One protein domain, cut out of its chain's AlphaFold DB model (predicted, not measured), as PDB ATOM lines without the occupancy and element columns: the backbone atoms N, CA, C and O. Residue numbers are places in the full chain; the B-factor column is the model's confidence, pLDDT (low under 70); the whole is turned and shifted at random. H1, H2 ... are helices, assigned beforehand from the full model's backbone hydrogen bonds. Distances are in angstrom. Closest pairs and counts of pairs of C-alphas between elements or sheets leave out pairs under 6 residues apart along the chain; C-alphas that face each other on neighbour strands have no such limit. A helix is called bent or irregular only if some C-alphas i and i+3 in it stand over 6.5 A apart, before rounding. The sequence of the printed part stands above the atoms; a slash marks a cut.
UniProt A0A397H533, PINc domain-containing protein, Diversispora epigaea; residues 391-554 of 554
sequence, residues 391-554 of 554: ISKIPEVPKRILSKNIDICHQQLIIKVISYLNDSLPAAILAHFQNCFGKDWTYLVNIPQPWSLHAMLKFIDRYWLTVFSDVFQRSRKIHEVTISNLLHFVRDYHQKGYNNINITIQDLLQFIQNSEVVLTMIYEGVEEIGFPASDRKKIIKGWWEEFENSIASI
ATOM      1  N   ILE A 391      56.832 -21.471 -22.767       50.72
ATOM      2  CA  ILE A 391      55.818 -20.429 -23.027       50.72
ATOM      3  C   ILE A 391      56.123 -19.616 -24.305       50.72
ATOM      4  O   ILE A 391      55.226 -18.999 -24.872       50.72
ATOM      5  N   SER A 392      57.361 -19.635 -24.814       43.22
ATOM      6  CA  SER A 392      57.807 -18.805 -25.955       43.22
ATOM      7  C   SER A 392      57.170 -19.118 -27.322       43.22
ATOM      8  O   SER A 392      57.484 -18.446 -28.303       43.22
ATOM      9  N   LYS A 393      56.281 -20.114 -27.410       54.34
ATOM     10  CA  LYS A 393      55.622 -20.554 -28.654       54.34
ATOM     11  C   LYS A 393      54.100 -20.416 -28.648       54.34
ATOM     12  O   LYS A 393      53.439 -21.017 -29.486       54.34
ATOM     13  N   ILE A 394      53.529 -19.673 -27.704       59.44
ATOM     14  CA  ILE A 394      52.072 -19.538 -27.632       59.44
ATOM     15  C   ILE A 394      51.604 -18.604 -28.758       59.44
ATOM     16  O   ILE A 394      52.091 -17.473 -28.826       59.44
ATOM     17  N   PRO A 395      50.662 -19.029 -29.619       64.38
ATOM     18  CA  PRO A 395      50.093 -18.148 -30.629       64.38
ATOM     19  C   PRO A 395      49.419 -16.939 -29.962       64.38
ATOM     20  O   PRO A 395      48.683 -17.081 -28.981       64.38
ATOM     21  N   GLU A 396      49.662 -15.732 -30.478       70.50
ATOM     22  CA  GLU A 396      48.988 -14.519 -30.004       70.50
ATOM     23  C   GLU A 396      47.511 -14.546 -30.430       70.50
ATOM     24  O   GLU A 396      47.141 -14.087 -31.509       70.50
ATOM     25  N   VAL A 397      46.647 -15.103 -29.578       76.75
ATOM     26  CA  VAL A 397      45.207 -15.189 -29.845       76.75
ATOM     27  C   VAL A 397      44.485 -13.940 -29.310       76.75
ATOM     28  O   VAL A 397      44.578 -13.629 -28.118       76.75
ATOM     29  N   PRO A 398      43.707 -13.218 -30.139       82.12
ATOM     30  CA  PRO A 398      42.901 -12.089 -29.685       82.12
ATOM     31  C   PRO A 398      41.938 -12.454 -28.544       82.12
ATOM     32  O   PRO A 398      41.199 -13.435 -28.624       82.12
ATOM     33  N   LYS A 399      41.831 -11.584 -27.525       78.62
ATOM     34  CA  LYS A 399      40.948 -11.780 -26.350       78.62
ATOM     35  C   LYS A 399      39.486 -12.084 -26.697       78.62
ATOM     36  O   LYS A 399      38.819 -12.787 -25.947       78.62
ATOM     37  N   ARG A 400      38.990 -11.571 -27.830       80.69
ATOM     38  CA  ARG A 400      37.619 -11.818 -28.317       80.69
ATOM     39  C   ARG A 400      37.392 -13.263 -28.761       80.69
ATOM     40  O   ARG A 400      36.268 -13.741 -28.675       80.69
ATOM     41  N   ILE A 401      38.431 -13.926 -29.264       83.75
ATOM     42  CA  ILE A 401      38.378 -15.332 -29.678       83.75
ATOM     43  C   ILE A 401      38.480 -16.215 -28.436       83.75
ATOM     44  O   ILE A 401      37.672 -17.117 -28.268       83.75
ATOM     45  N   LEU A 402      39.384 -15.880 -27.510       84.75
ATOM     46  CA  LEU A 402      39.596 -16.632 -26.267       84.75
ATOM     47  C   LEU A 402      38.325 -16.802 -25.416       84.75
ATOM     48  O   LEU A 402      38.160 -17.835 -24.775       84.75
ATOM     49  N   SER A 403      37.411 -15.825 -25.435       85.62
ATOM     50  CA  SER A 403      36.134 -15.887 -24.710       85.62
ATOM     51  C   SER A 403      35.021 -16.674 -25.416       85.62
ATOM     52  O   SER A 403      33.937 -16.805 -24.851       85.62
ATOM     53  N   LYS A 404      35.223 -17.137 -26.658       86.12
ATOM     54  CA  LYS A 404      34.217 -17.939 -27.374       86.12
ATOM     55  C   LYS A 404      34.159 -19.352 -26.784       86.12
ATOM     56  O   LYS A 404      35.174 -19.879 -26.327       86.12
ATOM     57  N   ASN A 405      32.972 -19.953 -26.812       87.81
ATOM     58  CA  ASN A 405      32.791 -21.359 -26.451       87.81
ATOM     59  C   ASN A 405      33.436 -22.267 -27.503       87.81
ATOM     60  O   ASN A 405      33.477 -21.918 -28.684       87.81
ATOM     61  N   ILE A 406      33.907 -23.432 -27.063       87.00
ATOM     62  CA  ILE A 406      34.424 -24.465 -27.958       87.00
ATOM     63  C   ILE A 406      33.318 -25.031 -28.862       87.00
ATOM     64  O   ILE A 406      32.143 -25.064 -28.494       87.00
ATOM     65  N   ASP A 407      33.712 -25.518 -30.032       86.50
ATOM     66  CA  ASP A 407      32.847 -26.236 -30.973       86.50
ATOM     67  C   ASP A 407      33.235 -27.728 -31.065       86.50
ATOM     68  O   ASP A 407      34.068 -28.231 -30.306       86.50
ATOM     69  N   ILE A 408      32.646 -28.445 -32.024       86.56
ATOM     70  CA  ILE A 408      32.889 -29.876 -32.240       86.56
ATOM     71  C   ILE A 408      34.358 -30.172 -32.591       86.56
ATOM     72  O   ILE A 408      34.894 -31.177 -32.126       86.56
ATOM     73  N   CYS A 409      35.036 -29.328 -33.378       87.69
ATOM     74  CA  CYS A 409      36.424 -29.597 -33.767       87.69
ATOM     75  C   CYS A 409      37.378 -29.445 -32.571       87.69
ATOM     76  O   CYS A 409      38.264 -30.274 -32.361       87.69
ATOM     77  N   HIS A 410      37.115 -28.471 -31.700       89.88
ATOM     78  CA  HIS A 410      37.825 -28.308 -30.431       89.88
ATOM     79  C   HIS A 410      37.597 -29.497 -29.481       89.88
ATOM     80  O   HIS A 410      38.531 -29.954 -28.822       89.88
ATOM     81  N   GLN A 411      36.374 -30.035 -29.420       88.19
ATOM     82  CA  GLN A 411      36.083 -31.235 -28.629       88.19
ATOM     83  C   GLN A 411      36.854 -32.458 -29.142       88.19
ATOM     84  O   GLN A 411      37.415 -33.204 -28.340       88.19
ATOM     85  N   GLN A 412      36.935 -32.639 -30.463       89.31
ATOM     86  CA  GLN A 412      37.727 -33.712 -31.073       89.31
ATOM     87  C   GLN A 412      39.212 -33.597 -30.713       89.31
ATOM     88  O   GLN A 412      39.842 -34.608 -30.392       89.31
ATOM     89  N   LEU A 413      39.756 -32.376 -30.695       92.62
ATOM     90  CA  LEU A 413      41.130 -32.131 -30.266       92.62
ATOM     91  C   LEU A 413      41.348 -32.517 -28.793       92.62
ATOM     92  O   LEU A 413      42.323 -33.199 -28.487       92.62
ATOM     93  N   ILE A 414      40.424 -32.166 -27.888       92.38
ATOM     94  CA  ILE A 414      40.507 -32.564 -26.469       92.38
ATOM     95  C   ILE A 414      40.547 -34.089 -26.332       92.38
ATOM     96  O   ILE A 414      41.453 -34.620 -25.688       92.38
ATOM     97  N   ILE A 415      39.607 -34.800 -26.964       91.06
ATOM     98  CA  ILE A 415      39.532 -36.271 -26.913       91.06
ATOM     99  C   ILE A 415      40.837 -36.891 -27.421       91.06
ATOM    100  O   ILE A 415      41.374 -37.810 -26.803       91.06
ATOM    101  N   LYS A 416      41.379 -36.357 -28.520       93.38
ATOM    102  CA  LYS A 416      42.635 -36.819 -29.112       93.38
ATOM    103  C   LYS A 416      43.825 -36.644 -28.170       93.38
ATOM    104  O   LYS A 416      44.606 -37.580 -28.006       93.38
ATOM    105  N   VAL A 417      43.955 -35.479 -27.532       94.50
ATOM    106  CA  VAL A 417      45.016 -35.218 -26.545       94.50
ATOM    107  C   VAL A 417      44.872 -36.156 -25.342       94.50
ATOM    108  O   VAL A 417      45.855 -36.775 -24.939       94.50
ATOM    109  N   ILE A 418      43.657 -36.326 -24.803       93.19
ATOM    110  CA  ILE A 418      43.396 -37.232 -23.671       93.19
ATOM    111  C   ILE A 418      43.758 -38.677 -24.026       93.19
ATOM    112  O   ILE A 418      44.486 -39.315 -23.268       93.19
ATOM    113  N   SER A 419      43.288 -39.185 -25.170       90.81
ATOM    114  CA  SER A 419      43.581 -40.549 -25.629       90.81
ATOM    115  C   SER A 419      45.083 -40.784 -25.715       90.81
ATOM    116  O   SER A 419      45.596 -41.777 -25.215       90.81
ATOM    117  N   TYR A 420      45.809 -39.832 -26.286       90.62
ATOM    118  CA  TYR A 420      47.245 -39.968 -26.430       90.62
ATOM    119  C   TYR A 420      47.992 -39.946 -25.090       90.62
ATOM    120  O   TYR A 420      48.946 -40.704 -24.894       90.62
ATOM    121  N   LEU A 421      47.576 -39.087 -24.155       92.19
ATOM    122  CA  LEU A 421      48.147 -39.075 -22.811       92.19
ATOM    123  C   LEU A 421      47.838 -40.380 -22.059       92.19
ATOM    124  O   LEU A 421      48.724 -40.879 -21.368       92.19
ATOM    125  N   ASN A 422      46.641 -40.955 -22.234       90.31
ATOM    126  CA  ASN A 422      46.289 -42.275 -21.693       90.31
ATOM    127  C   ASN A 422      47.248 -43.367 -22.169       90.31
ATOM    128  O   ASN A 422      47.662 -44.197 -21.366       90.31
ATOM    129  N   ASP A 423      47.640 -43.333 -23.441       87.12
ATOM    130  CA  ASP A 423      48.524 -44.345 -24.020       87.12
ATOM    131  C   ASP A 423      49.998 -44.120 -23.644       87.12
ATOM    132  O   ASP A 423      50.759 -45.071 -23.460       87.12
ATOM    133  N   SER A 424      50.417 -42.859 -23.512       87.62
ATOM    134  CA  SER A 424      51.837 -42.506 -23.371       87.62
ATOM    135  C   SER A 424      52.304 -42.451 -21.911       87.62
ATOM    136  O   SER A 424      53.350 -42.993 -21.556       87.62
ATOM    137  N   LEU A 425      51.535 -41.815 -21.020       89.88
ATOM    138  CA  LEU A 425      51.969 -41.571 -19.638       89.88
ATOM    139  C   LEU A 425      52.220 -42.835 -18.787       89.88
ATOM    140  O   LEU A 425      53.158 -42.787 -17.981       89.88
ATOM    141  N   PRO A 426      51.477 -43.958 -18.919       89.25
ATOM    142  CA  PRO A 426      51.639 -45.101 -18.020       89.25
ATOM    143  C   PRO A 426      53.065 -45.661 -17.983       89.25
ATOM    144  O   PRO A 426      53.584 -45.948 -16.904       89.25
ATOM    145  N   ALA A 427      53.718 -45.782 -19.144       86.75
ATOM    146  CA  ALA A 427      55.072 -46.326 -19.240       86.75
ATOM    147  C   ALA A 427      56.101 -45.432 -18.527       86.75
ATOM    148  O   ALA A 427      56.932 -45.929 -17.766       86.75
ATOM    149  N   ALA A 428      56.007 -44.112 -18.715       89.50
ATOM    150  CA  ALA A 428      56.889 -43.148 -18.060       89.50
ATOM    151  C   ALA A 428      56.658 -43.098 -16.540       89.50
ATOM    152  O   ALA A 428      57.612 -43.113 -15.762       89.50
ATOM    153  N   ILE A 429      55.393 -43.104 -16.102       89.69
ATOM    154  CA  ILE A 429      55.012 -43.153 -14.682       89.69
ATOM    155  C   ILE A 429      55.623 -44.379 -13.997       89.69
ATOM    156  O   ILE A 429      56.252 -44.253 -12.942       89.69
ATOM    157  N   LEU A 430      55.467 -45.556 -14.609       86.62
ATOM    158  CA  LEU A 430      55.993 -46.812 -14.079       86.62
ATOM    159  C   LEU A 430      57.517 -46.793 -13.982       86.62
ATOM    160  O   LEU A 430      58.067 -47.210 -12.964       86.62
ATOM    161  N   ALA A 431      58.197 -46.267 -14.996       87.31
ATOM    162  CA  ALA A 431      59.648 -46.177 -15.005       87.31
ATOM    163  C   ALA A 431      60.197 -45.301 -13.877       87.31
ATOM    164  O   ALA A 431      61.115 -45.706 -13.166       87.31
ATOM    165  N   HIS A 432      59.600 -44.127 -13.652       87.75
ATOM    166  CA  HIS A 432      59.997 -43.255 -12.545       87.75
ATOM    167  C   HIS A 432      59.750 -43.901 -11.182       87.75
ATOM    168  O   HIS A 432      60.564 -43.763 -10.268       87.75
ATOM    169  N   PHE A 433      58.673 -44.674 -11.054       84.25
ATOM    170  CA  PHE A 433      58.406 -45.459  -9.851       84.25
ATOM    171  C   PHE A 433      59.428 -46.565  -9.617       84.25
ATOM    172  O   PHE A 433      59.926 -46.711  -8.501       84.25
ATOM    173  N   GLN A 434      59.764 -47.318 -10.661       84.00
ATOM    174  CA  GLN A 434      60.787 -48.360 -10.616       84.00
ATOM    175  C   GLN A 434      62.156 -47.772 -10.263       84.00
ATOM    176  O   GLN A 434      62.860 -48.320  -9.416       84.00
ATOM    177  N   ASN A 435      62.496 -46.615 -10.834       84.00
ATOM    178  CA  ASN A 435      63.727 -45.892 -10.526       84.00
ATOM    179  C   ASN A 435      63.760 -45.400  -9.072       84.00
ATOM    180  O   ASN A 435      64.810 -45.445  -8.433       84.00
ATOM    181  N   CYS A 436      62.624 -44.949  -8.528       81.81
ATOM    182  CA  CYS A 436      62.556 -44.443  -7.159       81.81
ATOM    183  C   CYS A 436      62.542 -45.563  -6.109       81.81
ATOM    184  O   CYS A 436      63.248 -45.466  -5.109       81.81
ATOM    185  N   PHE A 437      61.734 -46.608  -6.296       76.19
ATOM    186  CA  PHE A 437      61.484 -47.632  -5.274       76.19
ATOM    187  C   PHE A 437      62.214 -48.956  -5.517       76.19
ATOM    188  O   PHE A 437      62.139 -49.861  -4.682       76.19
ATOM    189  N   GLY A 438      62.945 -49.091  -6.626       78.25
ATOM    190  CA  GLY A 438      63.630 -50.332  -6.971       78.25
ATOM    191  C   GLY A 438      62.644 -51.497  -7.015       78.25
ATOM    192  O   GLY A 438      61.519 -51.332  -7.463       78.25
ATOM    193  N   LYS A 439      63.030 -52.670  -6.503       68.19
ATOM    194  CA  LYS A 439      62.209 -53.899  -6.522       68.19
ATOM    195  C   LYS A 439      60.907 -53.807  -5.717       68.19
ATOM    196  O   LYS A 439      60.001 -54.595  -5.966       68.19
ATOM    197  N   ASP A 440      60.804 -52.845  -4.801       64.75
ATOM    198  CA  ASP A 440      59.655 -52.682  -3.905       64.75
ATOM    199  C   ASP A 440      58.502 -51.881  -4.550       64.75
ATOM    200  O   ASP A 440      57.466 -51.661  -3.914       64.75
ATOM    201  N   TRP A 441      58.657 -51.447  -5.812       73.00
ATOM    202  CA  TRP A 441      57.645 -50.680  -6.552       73.00
ATOM    203  C   TRP A 441      56.322 -51.440  -6.729       73.00
ATOM    204  O   TRP A 441      55.256 -50.826  -6.720       73.00
ATOM    205  N   THR A 442      56.377 -52.769  -6.848       66.38
ATOM    206  CA  THR A 442      55.209 -53.631  -7.092       66.38
ATOM    207  C   THR A 442      54.203 -53.610  -5.948       66.38
ATOM    208  O   THR A 442      53.020 -53.811  -6.181       66.38
ATOM    209  N   TYR A 443      54.644 -53.319  -4.723       62.50
ATOM    210  CA  TYR A 443      53.749 -53.163  -3.576       62.50
ATOM    211  C   TYR A 443      52.928 -51.867  -3.643       62.50
ATOM    212  O   TYR A 443      51.822 -51.803  -3.124       62.50
ATOM    213  N   LEU A 444      53.493 -50.812  -4.238       63.19
ATOM    214  CA  LEU A 444      52.881 -49.478  -4.291       63.19
ATOM    215  C   LEU A 444      51.830 -49.347  -5.386       63.19
ATOM    216  O   LEU A 444      50.935 -48.505  -5.315       63.19
ATOM    217  N   VAL A 445      51.990 -50.150  -6.430       66.38
ATOM    218  CA  VAL A 445      51.175 -50.103  -7.634       66.38
ATOM    219  C   VAL A 445      50.617 -51.503  -7.855       66.38
ATOM    220  O   VAL A 445      51.127 -52.269  -8.669       66.38
ATOM    221  N   ASN A 446      49.561 -51.845  -7.111       56.25
ATOM    222  CA  ASN A 446      48.714 -52.982  -7.468       56.25
ATOM    223  C   ASN A 446      48.025 -52.616  -8.789       56.25
ATOM    224  O   ASN A 446      47.262 -51.652  -8.848       56.25
ATOM    225  N   ILE A 447      48.385 -53.301  -9.871       52.47
ATOM    226  CA  ILE A 447      47.970 -52.942 -11.232       52.47
ATOM    227  C   ILE A 447      46.449 -53.107 -11.373       52.47
ATOM    228  O   ILE A 447      45.925 -54.189 -11.109       52.47
ATOM    229  N   PRO A 448      45.771 -52.081 -11.911       52.56
ATOM    230  CA  PRO A 448      44.980 -52.312 -13.110       52.56
ATOM    231  C   PRO A 448      45.323 -51.255 -14.161       52.56
ATOM    232  O   PRO A 448      45.152 -50.058 -13.948       52.56
ATOM    233  N   GLN A 449      45.842 -51.712 -15.296       57.69
ATOM    234  CA  GLN A 449      45.832 -50.945 -16.535       57.69
ATOM    235  C   GLN A 449      44.564 -51.292 -17.326       57.69
ATOM    236  O   GLN A 449      44.100 -52.431 -17.220       57.69
ATOM    237  N   PRO A 450      44.047 -50.370 -18.156       59.94
ATOM    238  CA  PRO A 450      44.572 -49.027 -18.441       59.94
ATOM    239  C   PRO A 450      44.141 -47.959 -17.417       59.94
ATOM    240  O   PRO A 450      43.022 -47.984 -16.911       59.94
ATOM    241  N   TRP A 451      45.024 -46.993 -17.129       75.06
ATOM    242  CA  TRP A 451      44.696 -45.834 -16.286       75.06
ATOM    243  C   TRP A 451      44.124 -44.698 -17.129       75.06
ATOM    244  O   TRP A 451      44.721 -44.296 -18.125       75.06
ATOM    245  N   SER A 452      43.007 -44.116 -16.691       89.06
ATOM    246  CA  SER A 452      42.539 -42.848 -17.253       89.06
ATOM    247  C   SER A 452      43.493 -41.704 -16.896       89.06
ATOM    248  O   SER A 452      44.163 -41.730 -15.858       89.06
ATOM    249  N   LEU A 453      43.515 -40.648 -17.713       91.31
ATOM    250  CA  LEU A 453      44.335 -39.459 -17.482       91.31
ATOM    251  C   LEU A 453      44.054 -38.851 -16.109       91.31
ATOM    252  O   LEU A 453      44.978 -38.472 -15.398       91.31
ATOM    253  N   HIS A 454      42.786 -38.823 -15.695       90.44
ATOM    254  CA  HIS A 454      42.397 -38.367 -14.362       90.44
ATOM    255  C   HIS A 454      43.043 -39.197 -13.248       90.44
ATOM    256  O   HIS A 454      43.591 -38.641 -12.296       90.44
ATOM    257  N   ALA A 455      43.011 -40.527 -13.374       88.44
ATOM    258  CA  ALA A 455      43.633 -41.426 -12.408       88.44
ATOM    259  C   ALA A 455      45.156 -41.235 -12.369       88.44
ATOM    260  O   ALA A 455      45.732 -41.127 -11.287       88.44
ATOM    261  N   MET A 456      45.801 -41.106 -13.531       91.31
ATOM    262  CA  MET A 456      47.242 -40.864 -13.624       91.31
ATOM    263  C   MET A 456      47.653 -39.517 -13.039       91.31
ATOM    264  O   MET A 456      48.641 -39.443 -12.316       91.31
ATOM    265  N   LEU A 457      46.893 -38.452 -13.290       92.56
ATOM    266  CA  LEU A 457      47.170 -37.139 -12.713       92.56
ATOM    267  C   LEU A 457      46.986 -37.143 -11.191       92.56
ATOM    268  O   LEU A 457      47.812 -36.575 -10.482       92.56
ATOM    269  N   LYS A 458      45.965 -37.838 -10.670       88.88
ATOM    270  CA  LYS A 458      45.790 -38.030  -9.218       88.88
ATOM    271  C   LYS A 458      46.938 -38.827  -8.619       88.88
ATOM    272  O   LYS A 458      47.365 -38.561  -7.500       88.88
ATOM    273  N   PHE A 459      47.429 -39.817  -9.352       87.56
ATOM    274  CA  PHE A 459      48.579 -40.603  -8.944       87.56
ATOM    275  C   PHE A 459      49.850 -39.743  -8.911       87.56
ATOM    276  O   PHE A 459      50.565 -39.752  -7.910       87.56
ATOM    277  N   ILE A 460      50.088 -38.928  -9.943       89.75
ATOM    278  CA  ILE A 460      51.192 -37.960  -9.971       89.75
ATOM    279  C   ILE A 460      51.099 -36.991  -8.790       89.75
ATOM    280  O   ILE A 460      52.096 -36.776  -8.105       89.75
ATOM    281  N   ASP A 461      49.909 -36.461  -8.510       88.81
ATOM    282  CA  ASP A 461      49.651 -35.568  -7.380       88.81
ATOM    283  C   ASP A 461      49.929 -36.249  -6.026       88.81
ATOM    284  O   ASP A 461      50.720 -35.759  -5.213       88.81
ATOM    285  N   ARG A 462      49.375 -37.450  -5.811       82.56
ATOM    286  CA  ARG A 462      49.578 -38.234  -4.582       82.56
ATOM    287  C   ARG A 462      51.056 -38.517  -4.329       82.56
ATOM    288  O   ARG A 462      51.506 -38.435  -3.177       82.56
ATOM    289  N   TYR A 463      51.796 -38.839  -5.392       84.62
ATOM    290  CA  TYR A 463      53.212 -39.185  -5.337       84.62
ATOM    291  C   TYR A 463      54.163 -38.064  -5.750       84.62
ATOM    292  O   TYR A 463      55.344 -38.306  -6.027       84.62
ATOM    293  N   TRP A 464      53.677 -36.822  -5.692       87.44
ATOM    294  CA  TRP A 464      54.445 -35.651  -6.071       87.44
ATOM    295  C   TRP A 464      55.755 -35.556  -5.290       87.44
ATOM    296  O   TRP A 464      56.838 -35.612  -5.860       87.44
ATOM    297  N   LEU A 465      55.693 -35.503  -3.962       79.44
ATOM    298  CA  LEU A 465      56.879 -35.225  -3.141       79.44
ATOM    299  C   LEU A 465      57.947 -36.320  -3.166       79.44
ATOM    300  O   LEU A 465      59.077 -36.084  -2.741       79.44
ATOM    301  N   THR A 466      57.621 -37.515  -3.646       78.88
ATOM    302  CA  THR A 466      58.517 -38.666  -3.526       78.88
ATOM    303  C   THR A 466      59.069 -39.146  -4.841       78.88
ATOM    304  O   THR A 466      60.244 -39.507  -4.866       78.88
ATOM    305  N   VAL A 467      58.280 -39.092  -5.907       83.69
ATOM    306  CA  VAL A 467      58.712 -39.513  -7.239       83.69
ATOM    307  C   VAL A 467      58.758 -38.310  -8.164       83.69
ATOM    308  O   VAL A 467      59.816 -37.958  -8.677       83.69
ATOM    309  N   PHE A 468      57.628 -37.631  -8.338       89.38
ATOM    310  CA  PHE A 468      57.472 -36.701  -9.453       89.38
ATOM    311  C   PHE A 468      58.087 -35.324  -9.215       89.38
ATOM    312  O   PHE A 468      58.420 -34.642 -10.172       89.38
ATOM    313  N   SER A 469      58.343 -34.922  -7.973       87.88
ATOM    314  CA  SER A 469      58.985 -33.638  -7.696       87.88
ATOM    315  C   SER A 469      60.382 -33.577  -8.303       87.88
ATOM    316  O   SER A 469      60.756 -32.532  -8.809       87.88
ATOM    317  N   ASP A 470      61.134 -34.680  -8.331       83.12
ATOM    318  CA  ASP A 470      62.437 -34.719  -8.999       83.12
ATOM    319  C   ASP A 470      62.287 -34.708 -10.533       83.12
ATOM    320  O   ASP A 470      63.042 -34.005 -11.203       83.12
ATOM    321  N   VAL A 471      61.275 -35.403 -11.068       88.50
ATOM    322  CA  VAL A 471      60.945 -35.450 -12.510       88.50
ATOM    323  C   VAL A 471      60.572 -34.066 -13.042       88.50
ATOM    324  O   VAL A 471      61.075 -33.622 -14.064       88.50
ATOM    325  N   PHE A 472      59.745 -33.331 -12.304       88.38
ATOM    326  CA  PHE A 472      59.317 -31.975 -12.649       88.38
ATOM    327  C   PHE A 472      60.265 -30.904 -12.091       88.38
ATOM    328  O   PHE A 472      59.844 -29.796 -11.746       88.38
ATOM    329  N   GLN A 473      61.554 -31.248 -11.976       85.06
ATOM    330  CA  GLN A 473      62.650 -30.342 -11.621       85.06
ATOM    331  C   GLN A 473      62.404 -29.517 -10.356       85.06
ATOM    332  O   GLN A 473      62.898 -28.399 -10.201       85.06
ATOM    333  N   ARG A 474      61.648 -30.090  -9.422       81.19
ATOM    334  CA  ARG A 474      61.338 -29.538  -8.105       81.19
ATOM    335  C   ARG A 474      60.517 -28.253  -8.179       81.19
ATOM    336  O   ARG A 474      60.497 -27.479  -7.223       81.19
ATOM    337  N   SER A 475      59.803 -28.049  -9.291       81.69
ATOM    338  CA  SER A 475      59.005 -26.849  -9.501       81.69
ATOM    339  C   SER A 475      57.629 -26.952  -8.860       81.69
ATOM    340  O   SER A 475      56.711 -27.601  -9.364       81.69
ATOM    341  N   ARG A 476      57.459 -26.226  -7.754       79.25
ATOM    342  CA  ARG A 476      56.180 -26.133  -7.039       79.25
ATOM    343  C   ARG A 476      55.066 -25.537  -7.904       79.25
ATOM    344  O   ARG A 476      53.925 -25.970  -7.813       79.25
ATOM    345  N   LYS A 477      55.395 -24.593  -8.793       81.50
ATOM    346  CA  LYS A 477      54.409 -23.984  -9.700       81.50
ATOM    347  C   LYS A 477      53.791 -25.005 -10.654       81.50
ATOM    348  O   LYS A 477      52.610 -24.902 -10.952       81.50
ATOM    349  N   ILE A 478      54.565 -25.984 -11.122       86.19
ATOM    350  CA  ILE A 478      54.052 -27.029 -12.017       86.19
ATOM    351  C   ILE A 478      53.040 -27.906 -11.277       86.19
ATOM    352  O   ILE A 478      51.979 -28.214 -11.813       86.19
ATOM    353  N   HIS A 479      53.315 -28.246 -10.020       86.38
ATOM    354  CA  HIS A 479      52.356 -28.965  -9.181       86.38
ATOM    355  C   HIS A 479      51.067 -28.172  -8.961       86.38
ATOM    356  O   HIS A 479      49.983 -28.621  -9.326       86.38
ATOM    357  N   GLU A 480      51.201 -26.965  -8.411       83.38
ATOM    358  CA  GLU A 480      50.064 -26.165  -7.947       83.38
ATOM    359  C   GLU A 480      49.216 -25.609  -9.093       83.38
ATOM    360  O   GLU A 480      48.016 -25.412  -8.921       83.38
ATOM    361  N   VAL A 481      49.826 -25.355 -10.256       86.69
ATOM    362  CA  VAL A 481      49.147 -24.776 -11.420       86.69
ATOM    363  C   VAL A 481      48.889 -25.844 -12.476       86.69
ATOM    364  O   VAL A 481      47.738 -26.137 -12.767       86.69
ATOM    365  N   THR A 482      49.926 -26.452 -13.053       90.06
ATOM    366  CA  THR A 482      49.782 -27.335 -14.223       90.06
ATOM    367  C   THR A 482      49.012 -28.616 -13.897       90.06
ATOM    368  O   THR A 482      48.009 -28.905 -14.553       90.06
ATOM    369  N   ILE A 483      49.442 -29.371 -12.879       92.06
ATOM    370  CA  ILE A 483      48.795 -30.640 -12.499       92.06
ATOM    371  C   ILE A 483      47.381 -30.387 -11.968       92.06
ATOM    372  O   ILE A 483      46.440 -31.055 -12.394       92.06
ATOM    373  N   SER A 484      47.214 -29.381 -11.105       89.06
ATOM    374  CA  SER A 484      45.905 -28.986 -10.566       89.06
ATOM    375  C   SER A 484      44.916 -28.563 -11.661       89.06
ATOM    376  O   SER A 484      43.779 -29.041 -11.689       89.06
ATOM    377  N   ASN A 485      45.350 -27.736 -12.620       91.12
ATOM    378  CA  ASN A 485      44.510 -27.301 -13.738       91.12
ATOM    379  C   ASN A 485      44.084 -28.479 -14.621       91.12
ATOM    380  O   ASN A 485      42.919 -28.554 -15.003       91.12
ATOM    381  N   LEU A 486      44.993 -29.413 -14.926       93.75
ATOM    382  CA  LEU A 486      44.644 -30.616 -15.691       93.75
ATOM    383  C   LEU A 486      43.672 -31.516 -14.928       93.75
ATOM    384  O   LEU A 486      42.701 -31.986 -15.516       93.75
ATOM    385  N   LEU A 487      43.891 -31.727 -13.627       92.69
ATOM    386  CA  LEU A 487      42.982 -32.499 -12.776       92.69
ATOM    387  C   LEU A 487      41.571 -31.916 -12.784       92.69
ATOM    388  O   LEU A 487      40.599 -32.645 -12.977       92.69
ATOM    389  N   HIS A 488      41.460 -30.601 -12.590       90.31
ATOM    390  CA  HIS A 488      40.183 -29.904 -12.627       90.31
ATOM    391  C   HIS A 488      39.526 -29.993 -14.004       90.31
ATOM    392  O   HIS A 488      38.353 -30.351 -14.082       90.31
ATOM    393  N   PHE A 489      40.277 -29.729 -15.075       92.19
ATOM    394  CA  PHE A 489      39.760 -29.765 -16.439       92.19
ATOM    395  C   PHE A 489      39.245 -31.157 -16.816       92.19
ATOM    396  O   PHE A 489      38.097 -31.287 -17.229       92.19
ATOM    397  N   VAL A 490      40.053 -32.208 -16.631       91.19
ATOM    398  CA  VAL A 490      39.687 -33.583 -17.015       91.19
ATOM    399  C   VAL A 490      38.503 -34.085 -16.188       91.19
ATOM    400  O   VAL A 490      37.589 -34.699 -16.738       91.19
ATOM    401  N   ARG A 491      38.471 -33.786 -14.882       89.19
ATOM    402  CA  ARG A 491      37.337 -34.129 -14.016       89.19
ATOM    403  C   ARG A 491      36.049 -33.466 -14.495       89.19
ATOM    404  O   ARG A 491      35.030 -34.138 -14.627       89.19
ATOM    405  N   ASP A 492      36.091 -32.159 -14.729       86.19
ATOM    406  CA  ASP A 492      34.918 -31.391 -15.136       86.19
ATOM    407  C   ASP A 492      34.444 -31.798 -16.541       86.19
ATOM    408  O   ASP A 492      33.235 -31.922 -16.752       86.19
ATOM    409  N   TYR A 493      35.377 -32.086 -17.457       85.50
ATOM    410  CA  TYR A 493      35.101 -32.612 -18.797       85.50
ATOM    411  C   TYR A 493      34.379 -33.967 -18.748       85.50
ATOM    412  O   TYR A 493      33.394 -34.170 -19.454       85.50
ATOM    413  N   HIS A 494      34.815 -34.870 -17.864       78.50
ATOM    414  CA  HIS A 494      34.225 -36.203 -17.713       78.50
ATOM    415  C   HIS A 494      32.858 -36.186 -17.007       78.50
ATOM    416  O   HIS A 494      31.958 -36.930 -17.380       78.50
ATOM    417  N   GLN A 495      32.678 -35.349 -15.977       74.50
ATOM    418  CA  GLN A 495      31.467 -35.360 -15.139       74.50
ATOM    419  C   GLN A 495      30.252 -34.683 -15.777       74.50
ATOM    420  O   GLN A 495      29.118 -35.075 -15.512       74.50
ATOM    421  N   LYS A 496      30.461 -33.631 -16.570       65.88
ATOM    422  CA  LYS A 496      29.366 -32.786 -17.079       65.88
ATOM    423  C   LYS A 496      28.904 -33.177 -18.489       65.88
ATOM    424  O   LYS A 496      27.903 -32.641 -18.965       65.88
ATOM    425  N   GLY A 497      29.587 -34.135 -19.121       57.03
ATOM    426  CA  GLY A 497      29.297 -34.622 -20.468       57.03
ATOM    427  C   GLY A 497      29.576 -33.586 -21.565       57.03
ATOM    428  O   GLY A 497      29.618 -32.379 -21.325       57.03
ATOM    429  N   TYR A 498      29.722 -34.066 -22.802       55.72
ATOM    430  CA  TYR A 498      30.090 -33.271 -23.986       55.72
ATOM    431  C   TYR A 498      29.168 -32.071 -24.293       55.72
ATOM    432  O   TYR A 498      29.557 -31.177 -25.041       55.72
ATOM    433  N   ASN A 499      27.965 -32.022 -23.707       55.44
ATOM    434  CA  ASN A 499      26.908 -31.083 -24.087       55.44
ATOM    435  C   ASN A 499      26.612 -29.980 -23.055       55.44
ATOM    436  O   ASN A 499      25.752 -29.148 -23.327       55.44
ATOM    437  N   ASN A 500      27.267 -29.958 -21.883       55.97
ATOM    438  CA  ASN A 500      26.811 -29.117 -20.763       55.97
ATOM    439  C   ASN A 500      27.901 -28.286 -20.067       55.97
ATOM    440  O   ASN A 500      27.747 -27.888 -18.909       55.97
ATOM    441  N   ILE A 501      29.010 -28.004 -20.754       63.00
ATOM    442  CA  ILE A 501      30.110 -27.211 -20.197       63.00
ATOM    443  C   ILE A 501      30.328 -25.955 -21.041       63.00
ATOM    444  O   ILE A 501      30.574 -26.043 -22.242       63.00
ATOM    445  N   ASN A 502      30.314 -24.789 -20.392       75.06
ATOM    446  CA  ASN A 502      30.837 -23.541 -20.954       75.06
ATOM    447  C   ASN A 502      32.377 -23.590 -20.956       75.06
ATOM    448  O   ASN A 502      33.015 -22.880 -20.181       75.06
ATOM    449  N   ILE A 503      32.972 -24.483 -21.753       86.19
ATOM    450  CA  ILE A 503      34.423 -24.491 -21.988       86.19
ATOM    451  C   ILE A 503      34.714 -23.431 -23.037       86.19
ATOM    452  O   ILE A 503      34.124 -23.435 -24.120       86.19
ATOM    453  N   THR A 504      35.638 -22.540 -22.714       90.69
ATOM    454  CA  THR A 504      36.087 -21.487 -23.617       90.69
ATOM    455  C   THR A 504      37.335 -21.910 -24.391       90.69
ATOM    456  O   THR A 504      38.050 -22.838 -24.004       90.69
ATOM    457  N   ILE A 505      37.647 -21.204 -25.478       88.75
ATOM    458  CA  ILE A 505      38.911 -21.393 -26.208       88.75
ATOM    459  C   ILE A 505      40.122 -21.125 -25.294       88.75
ATOM    460  O   ILE A 505      41.153 -21.779 -25.438       88.75
ATOM    461  N   GLN A 506      39.994 -20.231 -24.306       89.25
ATOM    462  CA  GLN A 506      41.014 -20.025 -23.271       89.25
ATOM    463  C   GLN A 506      41.282 -21.294 -22.446       89.25
ATOM    464  O   GLN A 506      42.442 -21.609 -22.174       89.25
ATOM    465  N   ASP A 507      40.236 -22.020 -22.052       90.06
ATOM    466  CA  ASP A 507      40.377 -23.253 -21.269       90.06
ATOM    467  C   ASP A 507      41.045 -24.356 -22.096       90.06
ATOM    468  O   ASP A 507      41.915 -25.069 -21.596       90.06
ATOM    469  N   LEU A 508      40.694 -24.453 -23.385       91.44
ATOM    470  CA  LEU A 508      41.347 -25.361 -24.326       91.44
ATOM    471  C   LEU A 508      42.836 -25.038 -24.494       91.44
ATOM    472  O   LEU A 508      43.672 -25.937 -24.415       91.44
ATOM    473  N   LEU A 509      43.172 -23.763 -24.698       90.50
ATOM    474  CA  LEU A 509      44.556 -23.309 -24.811       90.50
ATOM    475  C   LEU A 509      45.358 -23.720 -23.569       90.50
ATOM    476  O   LEU A 509      46.431 -24.314 -23.685       90.50
ATOM    477  N   GLN A 510      44.812 -23.459 -22.381       90.19
ATOM    478  CA  GLN A 510      45.452 -23.820 -21.120       90.19
ATOM    479  C   GLN A 510      45.589 -25.342 -20.957       90.19
ATOM    480  O   GLN A 510      46.607 -25.815 -20.445       90.19
ATOM    481  N   PHE A 511      44.596 -26.115 -21.402       93.50
ATOM    482  CA  PHE A 511      44.635 -27.575 -21.390       93.50
ATOM    483  C   PHE A 511      45.764 -28.125 -22.273       93.50
ATOM    484  O   PHE A 511      46.551 -28.949 -21.798       93.50
ATOM    485  N   ILE A 512      45.906 -27.636 -23.511       93.12
ATOM    486  CA  ILE A 512      46.974 -28.057 -24.434       93.12
ATOM    487  C   ILE A 512      48.348 -27.691 -23.860       93.12
ATOM    488  O   ILE A 512      49.229 -28.546 -23.800       93.12
ATOM    489  N   GLN A 513      48.505 -26.466 -23.352       90.00
ATOM    490  CA  GLN A 513      49.751 -26.018 -22.715       90.00
ATOM    491  C   GLN A 513      50.147 -26.913 -21.546       90.00
ATOM    492  O   GLN A 513      51.279 -27.388 -21.466       90.00
ATOM    493  N   ASN A 514      49.211 -27.175 -20.634       91.69
ATOM    494  CA  ASN A 514      49.510 -28.015 -19.486       91.69
ATOM    495  C   ASN A 514      49.832 -29.456 -19.912       91.69
ATOM    496  O   ASN A 514      50.707 -30.087 -19.320       91.69
ATOM    497  N   SER A 515      49.159 -29.960 -20.950       93.94
ATOM    498  CA  SER A 515      49.390 -31.298 -21.504       93.94
ATOM    499  C   SER A 515      50.781 -31.429 -22.118       93.94
ATOM    500  O   SER A 515      51.466 -32.422 -21.875       93.94
ATOM    501  N   GLU A 516      51.238 -30.414 -22.855       91.25
ATOM    502  CA  GLU A 516      52.600 -30.343 -23.388       91.25
ATOM    503  C   GLU A 516      53.648 -30.363 -22.271       91.25
ATOM    504  O   GLU A 516      54.606 -31.137 -22.350       91.25
ATOM    505  N   VAL A 517      53.465 -29.547 -21.226       89.56
ATOM    506  CA  VAL A 517      54.391 -29.478 -20.085       89.56
ATOM    507  C   VAL A 517      54.515 -30.848 -19.422       89.56
ATOM    508  O   VAL A 517      55.628 -31.342 -19.227       89.56
ATOM    509  N   VAL A 518      53.381 -31.491 -19.117       91.31
ATOM    510  CA  VAL A 518      53.366 -32.814 -18.477       91.31
ATOM    511  C   VAL A 518      54.044 -33.856 -19.355       91.31
ATOM    512  O   VAL A 518      54.942 -34.549 -18.883       91.31
ATOM    513  N   LEU A 519      53.670 -33.937 -20.632       90.56
ATOM    514  CA  LEU A 519      54.238 -34.908 -21.561       90.56
ATOM    515  C   LEU A 519      55.740 -34.695 -21.785       90.56
ATOM    516  O   LEU A 519      56.491 -35.654 -21.936       90.56
ATOM    517  N   THR A 520      56.199 -33.447 -21.819       87.62
ATOM    518  CA  THR A 520      57.612 -33.144 -22.057       87.62
ATOM    519  C   THR A 520      58.462 -33.529 -20.853       87.62
ATOM    520  O   THR A 520      59.463 -34.226 -21.017       87.62
ATOM    521  N   MET A 521      58.054 -33.114 -19.654       88.50
ATOM    522  CA  MET A 521      58.852 -33.308 -18.444       88.50
ATOM    523  C   MET A 521      58.783 -34.733 -17.909       88.50
ATOM    524  O   MET A 521      59.777 -35.240 -17.404       88.50
ATOM    525  N   ILE A 522      57.650 -35.426 -18.053       90.12
ATOM    526  CA  ILE A 522      57.540 -36.794 -17.536       90.12
ATOM    527  C   ILE A 522      58.472 -37.778 -18.249       90.12
ATOM    528  O   ILE A 522      58.808 -38.812 -17.690       90.12
ATOM    529  N   TYR A 523      58.912 -37.463 -19.467       89.25
ATOM    530  CA  TYR A 523      59.883 -38.276 -20.196       89.25
ATOM    531  C   TYR A 523      61.339 -37.837 -19.985       89.25
ATOM    532  O   TYR A 523      62.235 -38.457 -20.554       89.25
ATOM    533  N   GLU A 524      61.592 -36.795 -19.186       82.50
ATOM    534  CA  GLU A 524      62.949 -36.378 -18.828       82.50
ATOM    535  C   GLU A 524      63.627 -37.479 -17.994       82.50
ATOM    536  O   GLU A 524      63.105 -37.912 -16.964       82.50
ATOM    537  N   GLY A 525      64.776 -37.975 -18.460       76.38
ATOM    538  CA  GLY A 525      65.536 -39.042 -17.802       76.38
ATOM    539  C   GLY A 525      65.010 -40.467 -18.022       76.38
ATOM    540  O   GLY A 525      65.548 -41.404 -17.430       76.38
ATOM    541  N   VAL A 526      63.974 -40.648 -18.849       83.81
ATOM    542  CA  VAL A 526      63.424 -41.958 -19.253       83.81
ATOM    543  C   VAL A 526      63.143 -42.015 -20.761       83.81
ATOM    544  O   VAL A 526      62.186 -42.637 -21.224       83.81
ATOM    545  N   GLU A 527      63.979 -41.355 -21.563       76.88
ATOM    546  CA  GLU A 527      63.758 -41.186 -23.004       76.88
ATOM    547  C   GLU A 527      63.813 -42.505 -23.796       76.88
ATOM    548  O   GLU A 527      63.258 -42.590 -24.891       76.88
ATOM    549  N   GLU A 528      64.462 -43.536 -23.252       68.62
ATOM    550  CA  GLU A 528      64.709 -44.821 -23.922       68.62
ATOM    551  C   GLU A 528      63.514 -45.794 -23.880       68.62
ATOM    552  O   GLU A 528      63.543 -46.833 -24.538       68.62
ATOM    553  N   ILE A 529      62.431 -45.472 -23.161       72.25
ATOM    554  CA  ILE A 529      61.293 -46.382 -22.889       72.25
ATOM    555  C   ILE A 529      60.293 -46.406 -24.059       72.25
ATOM    556  O   ILE A 529      59.081 -46.319 -23.901       72.25
ATOM    557  N   GLY A 530      60.815 -46.506 -25.280       58.91
ATOM    558  CA  GLY A 530      60.008 -46.681 -26.488       58.91
ATOM    559  C   GLY A 530      59.297 -45.421 -26.977       58.91
ATOM    560  O   GLY A 530      58.409 -45.527 -27.819       58.91
ATOM    561  N   PHE A 531      59.692 -44.234 -26.500       69.56
ATOM    562  CA  PHE A 531      59.140 -42.976 -26.990       69.56
ATOM    563  C   PHE A 531      60.225 -41.961 -27.339       69.56
ATOM    564  O   PHE A 531      60.704 -41.237 -26.467       69.56
ATOM    565  N   PRO A 532      60.639 -41.879 -28.614       75.56
ATOM    566  CA  PRO A 532      61.647 -40.926 -29.049       75.56
ATOM    567  C   PRO A 532      61.211 -39.474 -28.833       75.56
ATOM    568  O   PRO A 532      60.057 -39.093 -29.048       75.56
ATOM    569  N   ALA A 533      62.166 -38.610 -28.484       75.88
ATOM    570  CA  ALA A 533      61.915 -37.175 -28.354       75.88
ATOM    571  C   ALA A 533      61.432 -36.525 -29.669       75.88
ATOM    572  O   ALA A 533      60.722 -35.519 -29.630       75.88
ATOM    573  N   SER A 534      61.797 -37.088 -30.827       77.88
ATOM    574  CA  SER A 534      61.305 -36.661 -32.144       77.88
ATOM    575  C   SER A 534      59.797 -36.849 -32.284       77.88
ATOM    576  O   SER A 534      59.112 -35.957 -32.786       77.88
ATOM    577  N   ASP A 535      59.282 -37.974 -31.799       84.06
ATOM    578  CA  ASP A 535      57.887 -38.368 -31.978       84.06
ATOM    579  C   ASP A 535      56.993 -37.555 -31.044       84.06
ATOM    580  O   ASP A 535      55.987 -37.001 -31.488       84.06
ATOM    581  N   ARG A 536      57.443 -37.336 -29.798       84.25
ATOM    582  CA  ARG A 536      56.811 -36.388 -28.863       84.25
ATOM    583  C   ARG A 536      56.671 -34.999 -29.470       84.25
ATOM    584  O   ARG A 536      55.579 -34.442 -29.509       84.25
ATOM    585  N   LYS A 537      57.778 -34.447 -29.981       85.38
ATOM    586  CA  LYS A 537      57.794 -33.108 -30.590       85.38
ATOM    587  C   LYS A 537      56.860 -33.022 -31.792       85.38
ATOM    588  O   LYS A 537      56.193 -32.007 -31.959       85.38
ATOM    589  N   LYS A 538      56.801 -34.069 -32.621       88.38
ATOM    590  CA  LYS A 538      55.900 -34.128 -33.777       88.38
ATOM    591  C   LYS A 538      54.432 -34.113 -33.351       88.38
ATOM    592  O   LYS A 538      53.628 -33.450 -33.995       88.38
ATOM    593  N   ILE A 539      54.093 -34.810 -32.273       89.62
ATOM    594  CA  ILE A 539      52.706 -34.942 -31.817       89.62
ATOM    595  C   ILE A 539      52.232 -33.676 -31.110       89.62
ATOM    596  O   ILE A 539      51.169 -33.167 -31.452       89.62
ATOM    597  N   ILE A 540      53.069 -33.096 -30.247       90.00
ATOM    598  CA  ILE A 540      52.825 -31.772 -29.656       90.00
ATOM    599  C   ILE A 540      52.647 -30.721 -30.761       90.00
ATOM    600  O   ILE A 540      51.707 -29.932 -30.716       90.00
ATOM    601  N   LYS A 541      53.499 -30.739 -31.796       89.94
ATOM    602  CA  LYS A 541      53.360 -29.844 -32.955       89.94
ATOM    603  C   LYS A 541      52.018 -30.032 -33.666       89.94
ATOM    604  O   LYS A 541      51.385 -29.041 -33.998       89.94
ATOM    605  N   GLY A 542      51.567 -31.274 -33.845       92.00
ATOM    606  CA  GLY A 542      50.256 -31.570 -34.427       92.00
ATOM    607  C   GLY A 542      49.089 -31.021 -33.599       92.00
ATOM    608  O   GLY A 542      48.155 -30.466 -34.167       92.00
ATOM    609  N   TRP A 543      49.156 -31.103 -32.264       93.94
ATOM    610  CA  TRP A 543      48.132 -30.515 -31.387       93.94
ATOM    611  C   TRP A 543      48.019 -29.002 -31.563       93.94
ATOM    612  O   TRP A 543      46.913 -28.475 -31.662       93.94
ATOM    613  N   TRP A 544      49.161 -28.315 -31.629       92.31
ATOM    614  CA  TRP A 544      49.210 -26.870 -31.833       92.31
ATOM    615  C   TRP A 544      48.756 -26.454 -33.232       92.31
ATOM    616  O   TRP A 544      47.983 -25.511 -33.349       92.31
ATOM    617  N   GLU A 545      49.153 -27.180 -34.280       90.81
ATOM    618  CA  GLU A 545      48.688 -26.920 -35.650       90.81
ATOM    619  C   GLU A 545      47.166 -27.093 -35.775       90.81
ATOM    620  O   GLU A 545      46.497 -26.277 -36.404       90.81
ATOM    621  N   GLU A 546      46.586 -28.129 -35.161       91.38
ATOM    622  CA  GLU A 546      45.132 -28.339 -35.155       91.38
ATOM    623  C   GLU A 546      44.389 -27.239 -34.387       91.38
ATOM    624  O   GLU A 546      43.351 -26.772 -34.854       91.38
ATOM    625  N   PHE A 547      44.942 -26.780 -33.261       91.25
ATOM    626  CA  PHE A 547      44.405 -25.645 -32.509       91.25
ATOM    627  C   PHE A 547      44.481 -24.330 -33.300       91.25
ATOM    628  O   PHE A 547      43.510 -23.582 -33.358       91.25
ATOM    629  N   GLU A 548      45.615 -24.034 -33.938       89.50
ATOM    630  CA  GLU A 548      45.789 -22.819 -34.741       89.50
ATOM    631  C   GLU A 548      44.853 -22.802 -35.955       89.50
ATOM    632  O   GLU A 548      44.233 -21.782 -36.262       89.50
ATOM    633  N   ASN A 549      44.692 -23.948 -36.618       88.75
ATOM    634  CA  ASN A 549      43.765 -24.085 -37.734       88.75
ATOM    635  C   ASN A 549      42.304 -23.923 -37.292       88.75
ATOM    636  O   ASN A 549      41.512 -23.330 -38.028       88.75
ATOM    637  N   SER A 550      41.937 -24.405 -36.097       87.06
ATOM    638  CA  SER A 550      40.571 -24.251 -35.589       87.06
ATOM    639  C   SER A 550      40.246 -22.788 -35.290       87.06
ATOM    640  O   SER A 550      39.188 -22.310 -35.696       87.06
ATOM    641  N   ILE A 551      41.166 -22.032 -34.682       86.56
ATOM    642  CA  ILE A 551      40.954 -20.602 -34.401       86.56
ATOM    643  C   ILE A 551      41.050 -19.717 -35.647       86.56
ATOM    644  O   ILE A 551      40.403 -18.676 -35.690       86.56
ATOM    645  N   ALA A 552      41.820 -20.109 -36.668       81.88
ATOM    646  CA  ALA A 552      41.911 -19.365 -37.927       81.88
ATOM    647  C   ALA A 552      40.588 -19.377 -38.716       81.88
ATOM    648  O   ALA A 552      40.381 -18.541 -39.593       81.88
ATOM    649  N   SER A 553      39.693 -20.318 -38.402       70.62
ATOM    650  CA  SER A 553      38.373 -20.437 -39.026       70.62
ATOM    651  C   SER A 553      37.279 -19.554 -38.392       70.62
ATOM    652  O   SER A 553      36.152 -19.536 -38.890       70.62
ATOM    653  N   ILE A 554      37.601 -18.820 -37.313       75.56
ATOM    654  CA  ILE A 554      36.681 -18.096 -36.405       75.56
ATOM    655  C   ILE A 554      36.756 -16.578 -36.569       75.56
ATOM    656  O   ILE A 554      35.704 -15.918 -36.341       75.56
TER     657      ILE A 554
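This is residues 391 to 554 of the 554 residues of the protein "PINc domain-containing protein" of Diversispora epigaea (UniProt A0A397H533). Three long helices, H2, H6 and H7, lie side by side as a bundle along the long axis, with H6 and H7 forming a hairpin. H3 and H5 cover one side, H3 packing on H2 and H5 crossing H6; short H4 packs on H2 before its kink near residue 437, and tiny H1 lies toward the opposite end. The printed part has 164 residues, with seven named helices in the order H1 to H7 and no named strand, and the class is all helix. It is compact, with a radius of gyration of the C-alphas of 16.4 A, and elongated, spanning 53 by 33 by 27 A.

H2, residues 408 to 444, and H6, residues 505 to 522, are the hub, touching four helices each. They touch each other at a shallow tilt of 28 degrees, the same way, with closest C-alphas those of Ala 428 and Ile 522, 6.4 A. H7, residues 533 to 552, touches H2 through residues 543 to 550 alone, meeting residues 409 to 417 of H2; the closest C-alphas are those of Cys 409 and Ser 550, 7.0 A. In the hairpin, H6 and H7 run opposite ways at a shallow tilt of 4 degrees, with closest C-alphas those of Glu 516 and Ile 540, 6.4 A. H3, residues 453 to 462, touches residues 418 to 429 alone of H2, with closest C-alphas those of Asn 422 and Leu 453, 5.4 A. H5, residues 476 to 496, touches H3, the closest C-alphas being those of His 454 and Val 490, 6.1 A. Residues 482 to 489 alone of H5 touch H6 at a steep tilt of 56 degrees, opposite ways; the closest C-alphas are those of Thr 482 and Asn 514, 5.3 A. H4, residues 464 to 471, touches residues 432 to 436 alone of H2, with closest C-alphas those of Cys 436 and Val 467, 6.3 A. H1, residues 399 to 402, and H6 only just touch, with 3 pairs of C-alphas within 8 A, the closest those of Leu 402 and Gln 506, 4.7 A; residues 505 to 506 of H6 alone take part. H5 and H7 are apart. Every O i to N i+4 pair is within hydrogen-bond range in H3, H6 and H7, against 24 of 33 in H2, 15 of 17 in H5 and 1 of 4 in H4, which has 1 of 5 O i to N i+3 pairs within range; H1 is too short for an O i to N i+4 pair.

H2 begins at C-alpha 408 (32.889, -29.876, -32.240) and measures 39.6 A; it is irregular, C-alphas 436 and 439 being 9.5 A apart. H4 and H5 are only just irregular: C-alphas 466 and 469 are 6.55 A apart, and C-alphas 480 and 483 are 6.51 A apart. H5 measures 29.4 A, H6 25.7 A and H7 28.4 A, H7 ending at C-alpha 552 (41.911, -19.365, -37.927).

The two C-alphas farthest apart are those of Arg 400 and Lys 439, 53.4 A. The printed part has no cut and no long link, and it ends at Ile 554, the chain's last residue. Its mean pLDDT is 82.4, and 25 residues are under 70: 391 to 395, 439 to 440, 442 to 450, 496 to 501, 528, and 530 to 531.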